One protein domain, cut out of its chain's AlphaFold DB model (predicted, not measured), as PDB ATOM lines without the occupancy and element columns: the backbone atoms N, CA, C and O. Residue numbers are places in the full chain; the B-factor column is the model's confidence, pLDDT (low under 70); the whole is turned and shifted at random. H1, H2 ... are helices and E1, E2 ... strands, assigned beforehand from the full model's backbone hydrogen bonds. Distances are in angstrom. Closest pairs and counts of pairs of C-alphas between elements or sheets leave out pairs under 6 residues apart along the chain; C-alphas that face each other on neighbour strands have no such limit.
ATOM      1  N   PRO A  28      95.636  71.993 187.301       94.62
ATOM      2  CA  PRO A  28      96.190  70.869 188.026       94.62
ATOM      3  C   PRO A  28      96.031  69.596 187.195       94.62
ATOM      4  O   PRO A  28      94.923  69.185 186.845       94.62
ATOM      5  N   ILE A  29      97.164  68.969 186.893       94.94
ATOM      6  CA  ILE A  29      97.239  67.663 186.243       94.94
ATOM      7  C   ILE A  29      97.854  66.700 187.250       94.94
ATOM      8  O   ILE A  29      99.022  66.824 187.620       94.94
ATOM      9  N   THR A  30      97.033  65.765 187.713       94.56
ATOM     10  CA  THR A  30      97.361  64.777 188.748       94.56
ATOM     11  C   THR A  30      97.401  63.372 188.151       94.56
ATOM     12  O   THR A  30      96.995  63.168 187.012       94.56
ATOM     13  N   GLY A  31      97.909  62.393 188.895       89.94
ATOM     14  CA  GLY A  31      98.043  61.008 188.442       89.94
ATOM     15  C   GLY A  31      99.158  60.288 189.194       89.94
ATOM     16  O   GLY A  31      99.881  60.906 189.976       89.94
ATOM     17  N   ASP A  32      99.303  58.983 188.965       86.12
ATOM     18  CA  ASP A  32     100.431  58.222 189.512       86.12
ATOM     19  C   ASP A  32     101.674  58.391 188.628       86.12
ATOM     20  O   ASP A  32     101.935  57.591 187.731       86.12
ATOM     21  N   PHE A  33     102.437  59.452 188.886       83.62
ATOM     22  CA  PHE A  33     103.694  59.741 188.192       83.62
ATOM     23  C   PHE A  33     104.921  59.092 188.847       83.62
ATOM     24  O   PHE A  33     106.013  59.179 188.298       83.62
ATOM     25  N   ASN A  34     104.777  58.395 189.982       79.75
ATOM     26  CA  ASN A  34     105.919  57.921 190.783       79.75
ATOM     27  C   ASN A  34     106.830  56.927 190.044       79.75
ATOM     28  O   ASN A  34     107.976  56.715 190.433       79.75
ATOM     29  N   SER A  35     106.303  56.280 189.006       70.50
ATOM     30  CA  SER A  35     107.031  55.320 188.170       70.50
ATOM     31  C   SER A  35     107.603  55.934 186.888       70.50
ATOM     32  O   SER A  35     108.235  55.228 186.099       70.50
ATOM     33  N   LEU A  36     107.390  57.235 186.672       76.25
ATOM     34  CA  LEU A  36     107.908  57.976 185.534       76.25
ATOM     35  C   LEU A  36     109.129  58.805 185.920       76.25
ATOM     36  O   LEU A  36     109.246  59.331 187.022       76.25
ATOM     37  N   ALA A  37     110.037  58.954 184.961       82.62
ATOM     38  CA  ALA A  37     111.082  59.956 185.071       82.62
ATOM     39  C   ALA A  37     110.463  61.369 184.947       82.62
ATOM     40  O   ALA A  37     109.486  61.520 184.206       82.62
ATOM     41  N   PRO A  38     111.021  62.406 185.604       85.19
ATOM     42  CA  PRO A  38     110.443  63.756 185.615       85.19
ATOM     43  C   PRO A  38     110.123  64.321 184.224       85.19
ATOM     44  O   PRO A  38     109.054  64.884 184.011       85.19
ATOM     45  N   GLN A  39     110.989  64.080 183.237       85.56
ATOM     46  CA  GLN A  39     110.771  64.519 181.856       85.56
ATOM     47  C   GLN A  39     109.543  63.868 181.194       85.56
ATOM     48  O   GLN A  39     108.921  64.459 180.314       85.56
ATOM     49  N   CYS A  40     109.172  62.653 181.608       83.19
ATOM     50  CA  CYS A  40     107.975  61.980 181.109       83.19
ATOM     51  C   CYS A  40     106.708  62.567 181.748       83.19
ATOM     52  O   CYS A  40     105.685  62.677 181.075       83.19
ATOM     53  N   GLU A  41     106.776  62.963 183.023       88.38
ATOM     54  CA  GLU A  41     105.694  63.690 183.694       88.38
ATOM     55  C   GLU A  41     105.459  65.057 183.033       88.38
ATOM     56  O   GLU A  41     104.317  65.391 182.713       88.38
ATOM     57  N   GLU A  42     106.521  65.819 182.766       90.94
ATOM     58  CA  GLU A  42     106.433  67.107 182.065       90.94
ATOM     59  C   GLU A  42     105.825  66.951 180.668       90.94
ATOM     60  O   GLU A  42     104.833  67.612 180.353       90.94
ATOM     61  N   MET A  43     106.335  66.004 179.874       89.75
ATOM     62  CA  MET A  43     105.804  65.702 178.542       89.75
ATOM     63  C   MET A  43     104.308  65.352 178.586       89.75
ATOM     64  O   MET A  43     103.540  65.802 177.734       89.75
ATOM     65  N   ALA A  44     103.867  64.575 179.582       90.75
ATOM     66  CA  ALA A  44     102.458  64.228 179.744       90.75
ATOM     67  C   ALA A  44     101.588  65.442 180.065       90.75
ATOM     68  O   ALA A  44     100.522  65.622 179.468       90.75
ATOM     69  N   LYS A  45     102.051  66.303 180.974       93.25
ATOM     70  CA  LYS A  45     101.343  67.537 181.326       93.25
ATOM     71  C   LYS A  45     101.227  68.471 180.124       93.25
ATOM     72  O   LYS A  45     100.145  68.999 179.874       93.25
ATOM     73  N   GLU A  46     102.302  68.657 179.363       94.06
ATOM     74  CA  GLU A  46     102.294  69.487 178.154       94.06
ATOM     75  C   GLU A  46     101.368  68.930 177.071       94.06
ATOM     76  O   GLU A  46     100.590  69.681 176.476       94.06
ATOM     77  N   TYR A  47     101.402  67.612 176.853       93.94
ATOM     78  CA  TYR A  47     100.520  66.936 175.908       93.94
ATOM     79  C   TYR A  47      99.043  67.206 176.221       93.94
ATOM     80  O   TYR A  47      98.305  67.659 175.344       93.94
ATOM     81  N   ILE A  48      98.618  67.008 177.475       95.00
ATOM     82  CA  ILE A  48      97.217  67.203 177.883       95.00
ATOM     83  C   ILE A  48      96.786  68.667 177.720       95.00
ATOM     84  O   ILE A  48      95.725  68.932 177.152       95.00
ATOM     85  N   LYS A  49      97.614  69.628 178.160       94.94
ATOM     86  CA  LYS A  49      97.316  71.069 178.027       94.94
ATOM     87  C   LYS A  49      97.121  71.482 176.572       94.94
ATOM     88  O   LYS A  49      96.261  72.306 176.274       94.94
ATOM     89  N   LYS A  50      97.923  70.919 175.666       94.38
ATOM     90  CA  LYS A  50      97.828  71.196 174.230       94.38
ATOM     91  C   LYS A  50      96.604  70.536 173.595       94.38
ATOM     92  O   LYS A  50      96.001  71.121 172.700       94.38
ATOM     93  N   LEU A  51      96.266  69.325 174.033       95.38
ATOM     94  CA  LEU A  51      95.162  68.544 173.484       95.38
ATOM     95  C   LEU A  51      93.787  69.096 173.882       95.38
ATOM     96  O   LEU A  51      92.863  69.030 173.073       95.38
ATOM     97  N   VAL A  52      93.644  69.630 175.101       95.31
ATOM     98  CA  VAL A  52      92.350  70.057 175.659       95.31
ATOM     99  C   VAL A  52      92.313  71.578 175.864       95.31
ATOM    100  O   VAL A  52      92.715  72.081 176.915       95.31
ATOM    101  N   PRO A  53      91.800  72.352 174.890       92.38
ATOM    102  CA  PRO A  53      91.546  73.775 175.078       92.38
ATOM    103  C   PRO A  53      90.580  74.027 176.241       92.38
ATOM    104  O   PRO A  53      89.575  73.336 176.389       92.38
ATOM    105  N   GLY A  54      90.867  75.045 177.056       94.19
ATOM    106  CA  GLY A  54      90.026  75.387 178.208       94.19
ATOM    107  C   GLY A  54      90.122  74.390 179.366       94.19
ATOM    108  O   GLY A  54      89.216  74.356 180.197       94.19
ATOM    109  N   LEU A  55      91.184  73.580 179.420       96.06
ATOM    110  CA  LEU A  55      91.439  72.638 180.506       96.06
ATOM    111  C   LEU A  55      91.360  73.320 181.878       96.06
ATOM    112  O   LEU A  55      92.014  74.334 182.120       96.06
ATOM    113  N   LEU A  56      90.576  72.731 182.776       95.94
ATOM    114  CA  LEU A  56      90.435  73.165 184.165       95.94
ATOM    115  C   LEU A  56      91.222  72.255 185.104       95.94
ATOM    116  O   LEU A  56      91.865  72.747 186.022       95.94
ATOM    117  N   GLN A  57      91.175  70.943 184.869       96.94
ATOM    118  CA  GLN A  57      91.952  69.940 185.595       96.94
ATOM    119  C   GLN A  57      91.994  68.622 184.821       96.94
ATOM    120  O   GLN A  57      91.088  68.336 184.036       96.94
ATOM    121  N   ALA A  58      93.013  67.803 185.072       97.44
ATOM    122  CA  ALA A  58      93.079  66.438 184.561       97.44
ATOM    123  C   ALA A  58      93.621  65.451 185.600       97.44
ATOM    124  O   ALA A  58      94.439  65.790 186.459       97.44
ATOM    125  N   THR A  59      93.206  64.198 185.462       97.25
ATOM    126  CA  THR A  59      93.763  63.054 186.177       97.25
ATOM    127  C   THR A  59      94.207  62.011 185.162       97.25
ATOM    128  O   THR A  59      93.391  61.393 184.478       97.25
ATOM    129  N   LEU A  60      95.518  61.821 185.068       94.12
ATOM    130  CA  LEU A  60      96.163  60.869 184.182       94.12
ATOM    131  C   LEU A  60      96.169  59.470 184.804       94.12
ATOM    132  O   LEU A  60      96.552  59.284 185.961       94.12
ATOM    133  N   ARG A  61      95.791  58.470 184.005       92.62
ATOM    134  CA  ARG A  61      95.823  57.049 184.356       92.62
ATOM    135  C   ARG A  61      96.748  56.321 183.388       92.62
ATOM    136  O   ARG A  61      96.310  55.636 182.470       92.62
ATOM    137  N   LEU A  62      98.053  56.463 183.607       89.44
ATOM    138  CA  LEU A  62      99.089  55.952 182.701       89.44
ATOM    139  C   LEU A  62      98.938  54.463 182.371       89.44
ATOM    140  O   LEU A  62      99.001  54.089 181.208       89.44
ATOM    141  N   ARG A  63      98.672  53.615 183.373       88.12
ATOM    142  CA  ARG A  63      98.502  52.162 183.168       88.12
ATOM    143  C   ARG A  63      97.317  51.801 182.270       88.12
ATOM    144  O   ARG A  63      97.337  50.743 181.648       88.12
ATOM    145  N   ASN A  64      96.326  52.682 182.204       92.00
ATOM    146  CA  ASN A  64      95.132  52.540 181.383       92.00
ATOM    147  C   ASN A  64      95.257  53.307 180.062       92.00
ATOM    148  O   ASN A  64      94.307  53.331 179.296       92.00
ATOM    149  N   CYS A  65      96.402  53.951 179.809       93.69
ATOM    150  CA  CYS A  65      96.636  54.745 178.610       93.69
ATOM    151  C   CYS A  65      95.520  55.757 178.330       93.69
ATOM    152  O   CYS A  65      95.121  55.955 177.188       93.69
ATOM    153  N   GLU A  66      95.035  56.418 179.379       95.19
ATOM    154  CA  GLU A  66      93.948  57.391 179.291       95.19
ATOM    155  C   GLU A  66      94.120  58.514 180.319       95.19
ATOM    156  O   GLU A  66      94.881  58.405 181.289       95.19
ATOM    157  N   PHE A  67      93.371  59.595 180.138       95.75
ATOM    158  CA  PHE A  67      93.167  60.600 181.172       95.75
ATOM    159  C   PHE A  67      91.723  61.090 181.191       95.75
ATOM    160  O   PHE A  67      91.064  61.217 180.159       95.75
ATOM    161  N   HIS A  68      91.258  61.407 182.394       97.62
ATOM    162  CA  HIS A  68      90.005  62.112 182.615       97.62
ATOM    163  C   HIS A  68      90.296  63.601 182.792       97.62
ATOM    164  O   HIS A  68      91.281  63.961 183.439       97.62
ATOM    165  N   CYS A  69      89.455  64.482 182.259       97.50
ATOM    166  CA  CYS A  69      89.614  65.917 182.464       97.50
ATOM    167  C   CYS A  69      88.291  66.670 182.516       97.50
ATOM    168  O   CYS A  69      87.298  66.265 181.911       97.50
ATOM    169  N   GLU A  70      88.335  67.829 183.165       97.81
ATOM    170  CA  GLU A  70      87.291  68.843 183.098       97.81
ATOM    171  C   GLU A  70      87.786  70.036 182.287       97.81
ATOM    172  O   GLU A  70      88.929  70.475 182.447       97.81
ATOM    173  N   PHE A  71      86.930  70.588 181.433       96.12
ATOM    174  CA  PHE A  71      87.280  71.704 180.561       96.12
ATOM    175  C   PHE A  71      86.101  72.658 180.357       96.12
ATOM    176  O   PHE A  71      84.929  72.291 180.469       96.12
ATOM    177  N   GLN A  72      86.424  73.918 180.086       96.00
ATOM    178  CA  GLN A  72      85.463  74.982 179.840       96.00
ATOM    179  C   GLN A  72      85.151  75.084 178.344       96.00
ATOM    180  O   GLN A  72      86.046  75.279 177.523       96.00
ATOM    181  N   THR A  73      83.869  75.032 177.992       93.75
ATOM    182  CA  THR A  73      83.360  75.322 176.646       93.75
ATOM    183  C   THR A  73      82.506  76.591 176.652       93.75
ATOM    184  O   THR A  73      82.233  77.178 177.707       93.75
ATOM    185  N   SER A  74      82.060  77.025 175.469       93.25
ATOM    186  CA  SER A  74      81.128  78.152 175.319       93.25
ATOM    187  C   SER A  74      79.761  77.896 175.961       93.25
ATOM    188  O   SER A  74      79.063  78.849 176.297       93.25
ATOM    189  N   THR A  75      79.383  76.629 176.155       93.69
ATOM    190  CA  THR A  75      78.097  76.228 176.743       93.69
ATOM    191  C   THR A  75      78.193  75.872 178.226       93.69
ATOM    192  O   THR A  75      77.164  75.633 178.851       93.69
ATOM    193  N   GLY A  76      79.397  75.831 178.808       93.81
ATOM    194  CA  GLY A  76      79.600  75.542 180.227       93.81
ATOM    195  C   GLY A  76      80.800  74.643 180.503       93.81
ATOM    196  O   GLY A  76      81.670  74.455 179.658       93.81
ATOM    197  N   LYS A  77      80.857  74.097 181.719       96.69
ATOM    198  CA  LYS A  77      81.870  73.107 182.103       96.69
ATOM    199  C   LYS A  77      81.459  71.727 181.607       96.69
ATOM    200  O   LYS A  77      80.305  71.336 181.769       96.69
ATOM    201  N   MET A  78      82.405  71.003 181.029       96.56
ATOM    202  CA  MET A  78      82.222  69.642 180.536       96.56
ATOM    203  C   MET A  78      83.319  68.733 181.083       96.56
ATOM    204  O   MET A  78      84.366  69.202 181.531       96.56
ATOM    205  N   GLN A  79      83.061  67.430 181.046       97.50
ATOM    206  CA  GLN A  79      84.016  66.392 181.410       97.50
ATOM    207  C   GLN A  79      84.235  65.467 180.216       97.50
ATOM    208  O   GLN A  79      83.338  65.293 179.388       97.50
ATOM    209  N   GLY A  80      85.420  64.873 180.130       96.19
ATOM    210  CA  GLY A  80      85.767  63.936 179.070       96.19
ATOM    211  C   GLY A  80      86.817  62.929 179.514       96.19
ATOM    212  O   GLY A  80      87.555  63.159 180.472       96.19
ATOM    213  N   GLU A  81      86.861  61.815 178.797       96.69
ATOM    214  CA  GLU A  81      87.880  60.779 178.922       96.69
ATOM    215  C   GLU A  81      88.547  60.622 177.557       96.69
ATOM    216  O   GLU A  81      87.874  60.562 176.525       96.69
ATOM    217  N   PHE A  82      89.875  60.643 177.550       94.69
ATOM    218  CA  PHE A  82      90.681  60.686 176.338       94.69
ATOM    219  C   PHE A  82      91.759  59.614 176.402       94.69
ATOM    220  O   PHE A  82      92.460  59.491 177.408       94.69
ATOM    221  N   ALA A  83      91.929  58.881 175.304       93.56
ATOM    222  CA  ALA A  83      93.028  57.940 175.154       93.56
ATOM    223  C   ALA A  83      94.360  58.681 174.947       93.56
ATOM    224  O   ALA A  83      94.438  59.708 174.264       93.56
ATOM    225  N   LEU A  84      95.422  58.133 175.529       93.31
ATOM    226  CA  LEU A  84      96.797  58.479 175.199       93.31
ATOM    227  C   LEU A  84      97.166  57.848 173.849       93.31
ATOM    228  O   LEU A  84      96.655  56.781 173.506       93.31
ATOM    229  N   PRO A  85      98.040  58.498 173.067       93.06
ATOM    230  CA  PRO A  85      98.403  58.005 171.749       93.06
ATOM    231  C   PRO A  85      99.279  56.750 171.845       93.06
ATOM    232  O   PRO A  85      99.964  56.523 172.846       93.06
ATOM    233  N   GLU A  86      99.302  55.961 170.772       94.25
ATOM    234  CA  GLU A  86     100.232  54.837 170.638       94.25
ATOM    235  C   GLU A  86     101.683  55.307 170.855       94.25
ATOM    236  O   GLU A  86     102.083  56.390 170.417       94.25
ATOM    237  N   GLY A  87     102.474  54.504 171.566       91.19
ATOM    238  CA  GLY A  87     103.859  54.826 171.903       91.19
ATOM    239  C   GLY A  87     104.020  55.719 173.137       91.19
ATOM    240  O   GLY A  87     105.147  55.919 173.592       91.19
ATOM    241  N   PHE A  88     102.931  56.231 173.724       91.12
ATOM    242  CA  PHE A  88     103.018  57.060 174.925       91.12
ATOM    243  C   PHE A  88     103.568  56.252 176.120       91.12
ATOM    244  O   PHE A  88     103.070  55.152 176.378       91.12
ATOM    245  N   PRO A  89     104.576  56.744 176.870       88.19
ATOM    246  CA  PRO A  89     105.144  56.013 178.002       88.19
ATOM    247  C   PRO A  89     104.121  55.811 179.121       88.19
ATOM    248  O   PRO A  89     103.538  56.780 179.602       88.19
ATOM    249  N   CYS A  90     103.940  54.570 179.576       89.00
ATOM    250  CA  CYS A  90     102.908  54.237 180.564       89.00
ATOM    251  C   CYS A  90     103.431  53.581 181.857       89.00
ATOM    252  O   CYS A  90     102.817  53.766 182.904       89.00
ATOM    253  N   ALA A  91     104.555  52.850 181.827       83.69
ATOM    254  CA  ALA A  91     105.266  52.334 183.018       83.69
ATOM    255  C   ALA A  91     106.567  51.608 182.624       83.69
ATOM    256  O   ALA A  91     106.539  50.857 181.664       83.69
ATOM    257  N   PHE A  92     107.677  51.721 183.368       80.50
ATOM    258  CA  PHE A  92     108.877  50.852 183.229       80.50
ATOM    259  C   PHE A  92     109.307  50.509 181.778       80.50
ATOM    260  O   PHE A  92     109.488  49.343 181.434       80.50
ATOM    261  N   GLY A  93     109.431  51.508 180.896       80.56
ATOM    262  CA  GLY A  93     109.798  51.288 179.482       80.56
ATOM    263  C   GLY A  93     108.691  50.691 178.595       80.56
ATOM    264  O   GLY A  93     108.919  50.426 177.419       80.56
ATOM    265  N   SER A  94     107.494  50.503 179.145       89.38
ATOM    266  CA  SER A  94     106.261  50.132 178.447       89.38
ATOM    267  C   SER A  94     105.636  51.343 177.773       89.38
ATOM    268  O   SER A  94     105.771  52.480 178.247       89.38
ATOM    269  N   THR A  95     104.890  51.081 176.705       92.06
ATOM    270  CA  THR A  95     104.189  52.110 175.933       92.06
ATOM    271  C   THR A  95     102.745  51.713 175.663       92.06
ATOM    272  O   THR A  95     102.398  50.532 175.716       92.06
ATOM    273  N   CYS A  96     101.896  52.703 175.410       93.19
ATOM    274  CA  CYS A  96     100.515  52.482 175.009       93.19
ATOM    275  C   CYS A  96     100.439  51.824 173.628       93.19
ATOM    276  O   CYS A  96     101.107  52.278 172.698       93.19
ATOM    277  N   ASP A  97      99.641  50.764 173.507       92.75
ATOM    278  CA  ASP A  97      99.292  50.149 172.224       92.75
ATOM    279  C   ASP A  97      98.073  50.835 171.577       92.75
ATOM    280  O   ASP A  97      97.433  51.711 172.164       92.75
ATOM    281  N   ASP A  98      97.753  50.429 170.349       91.38
ATOM    282  CA  ASP A  98      96.617  50.922 169.559       91.38
ATOM    283  C   ASP A  98      95.242  50.624 170.187       91.38
ATOM    284  O   ASP A  98      94.246  51.270 169.861       91.38
ATOM    285  N   SER A  99      95.187  49.672 171.118       88.62
ATOM    286  CA  SER A  99      93.989  49.309 171.872       88.62
ATOM    287  C   SER A  99      93.839  50.063 173.197       88.62
ATOM    288  O   SER A  99      92.911  49.778 173.955       88.62
ATOM    289  N   GLY A 100      94.734  51.013 173.493       88.12
ATOM    290  CA  GLY A 100      94.710  51.779 174.738       88.12
ATOM    291  C   GLY A 100      95.168  50.967 175.951       88.12
ATOM    292  O   GLY A 100      94.716  51.207 177.067       88.12
ATOM    293  N   ARG A 101      96.054  49.982 175.768       90.88
ATOM    294  CA  ARG A 101      96.645  49.214 176.872       90.88
ATOM    295  C   ARG A 101      98.114  49.553 177.038       90.88
ATOM    296  O   ARG A 101      98.848  49.705 176.066       90.88
ATOM    297  N   CYS A 102      98.570  49.585 178.285       91.12
ATOM    298  CA  CYS A 102      99.990  49.702 178.576       91.12
ATOM    299  C   CYS A 102     100.699  48.368 178.295       91.12
ATOM    300  O   CYS A 102     100.565  47.410 179.060       91.12
ATOM    301  N   LYS A 103     101.449  48.296 177.191       92.00
ATOM    302  CA  LYS A 103     102.145  47.089 176.745       92.00
ATOM    303  C   LYS A 103     103.599  47.098 177.199       92.00
ATOM    304  O   LYS A 103     104.402  47.926 176.764       92.00
ATOM    305  N   CYS A 104     103.948  46.127 178.037       89.06
ATOM    306  CA  CYS A 104     105.327  45.852 178.420       89.06
ATOM    307  C   CYS A 104     105.902  44.765 177.511       89.06
ATOM    308  O   CYS A 104     105.528  43.605 177.629       89.06
TER     309      CYS A 104
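This is residues 28 to 104 of the 108 residues of the protein "Putative 10" of Ixodes ricinus (UniProt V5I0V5). A twisted sheet of four strands, E1 to E4, has the helix H1 slantwise over one face and its other face bare, and the long hairpin of E3 and E4 reaches out to one end of the domain. At the other end sits a small head, the hairpin of E5 and E6, on which the last residues fold back. The printed part has 77 residues with one named helix and six named strands, in the order E1 H1 E2 E3 E4 E5 E6; the class is mixed, helices and strands. The large sheet runs E1 E2 E3 E4 and is mixed, while E5 and E6 are antiparallel. The whole is compact, with a radius of gyration of the C-alphas of 12.4 A, yet elongated, spanning 41 by 26 by 16 A.

E1, residues 29 to 31, is an edge strand and the parallel neighbour of E2, residues 55 to 61, with N 30 and O 58 2.9 A apart. H1, residues 38 to 51, is on this sheet at a height over the sheet of 10.3 A, and lies over E1, E2 and E3, residues 66 to 73. On the local plane its line stands at 43 degrees to that of E1, slantwise to the strands. The closest C-alphas of H1 and E2 are those of Lys 49 and Leu 55, 6.6 A apart. Every O i to N i+4 pair of H1 is within hydrogen-bond range. E1, H1 and E2 form a strand-helix-strand unit, two parallel strands joined through a helix, with a left-handed crossover. E2, E3 and E4, residues 76 to 83, form a meander, each strand the antiparallel neighbour of the one before. N 59 and O 68 are 2.8 A apart between E2 and E3, and N 69 and O 80 are 2.9 A apart between E3 and E4. E5, residues 89 to 91, and E6, residues 94 to 96, form a hairpin, with N 94 and O 91 2.7 A apart. E4 and E6 are apart.

E1 begins at C-alpha 29, (97.239, 67.663, 186.243), and is 7.1 A long. H1 is 20.1 A long, E2 16.6 A, E3 21.0 A and E4 22.7 A. E3 bends by 52 degrees at residue 70. E5 is 6.2 A and E6 7.1 A long, and E6 ends at C-alpha 96, (100.515, 52.482, 175.009).

The C-alphas farthest apart, those of Thr 75 and Cys 104, are 40.8 A apart. The sheet is twisted, with C-alphas up to 4.3 A off its best plane. Residues 95 to 96 of E6 pair antiparallel with residues 102 to 103. The printed part has no cut and no long link. Its mean pLDDT is 91.5, and no printed residue is under 70.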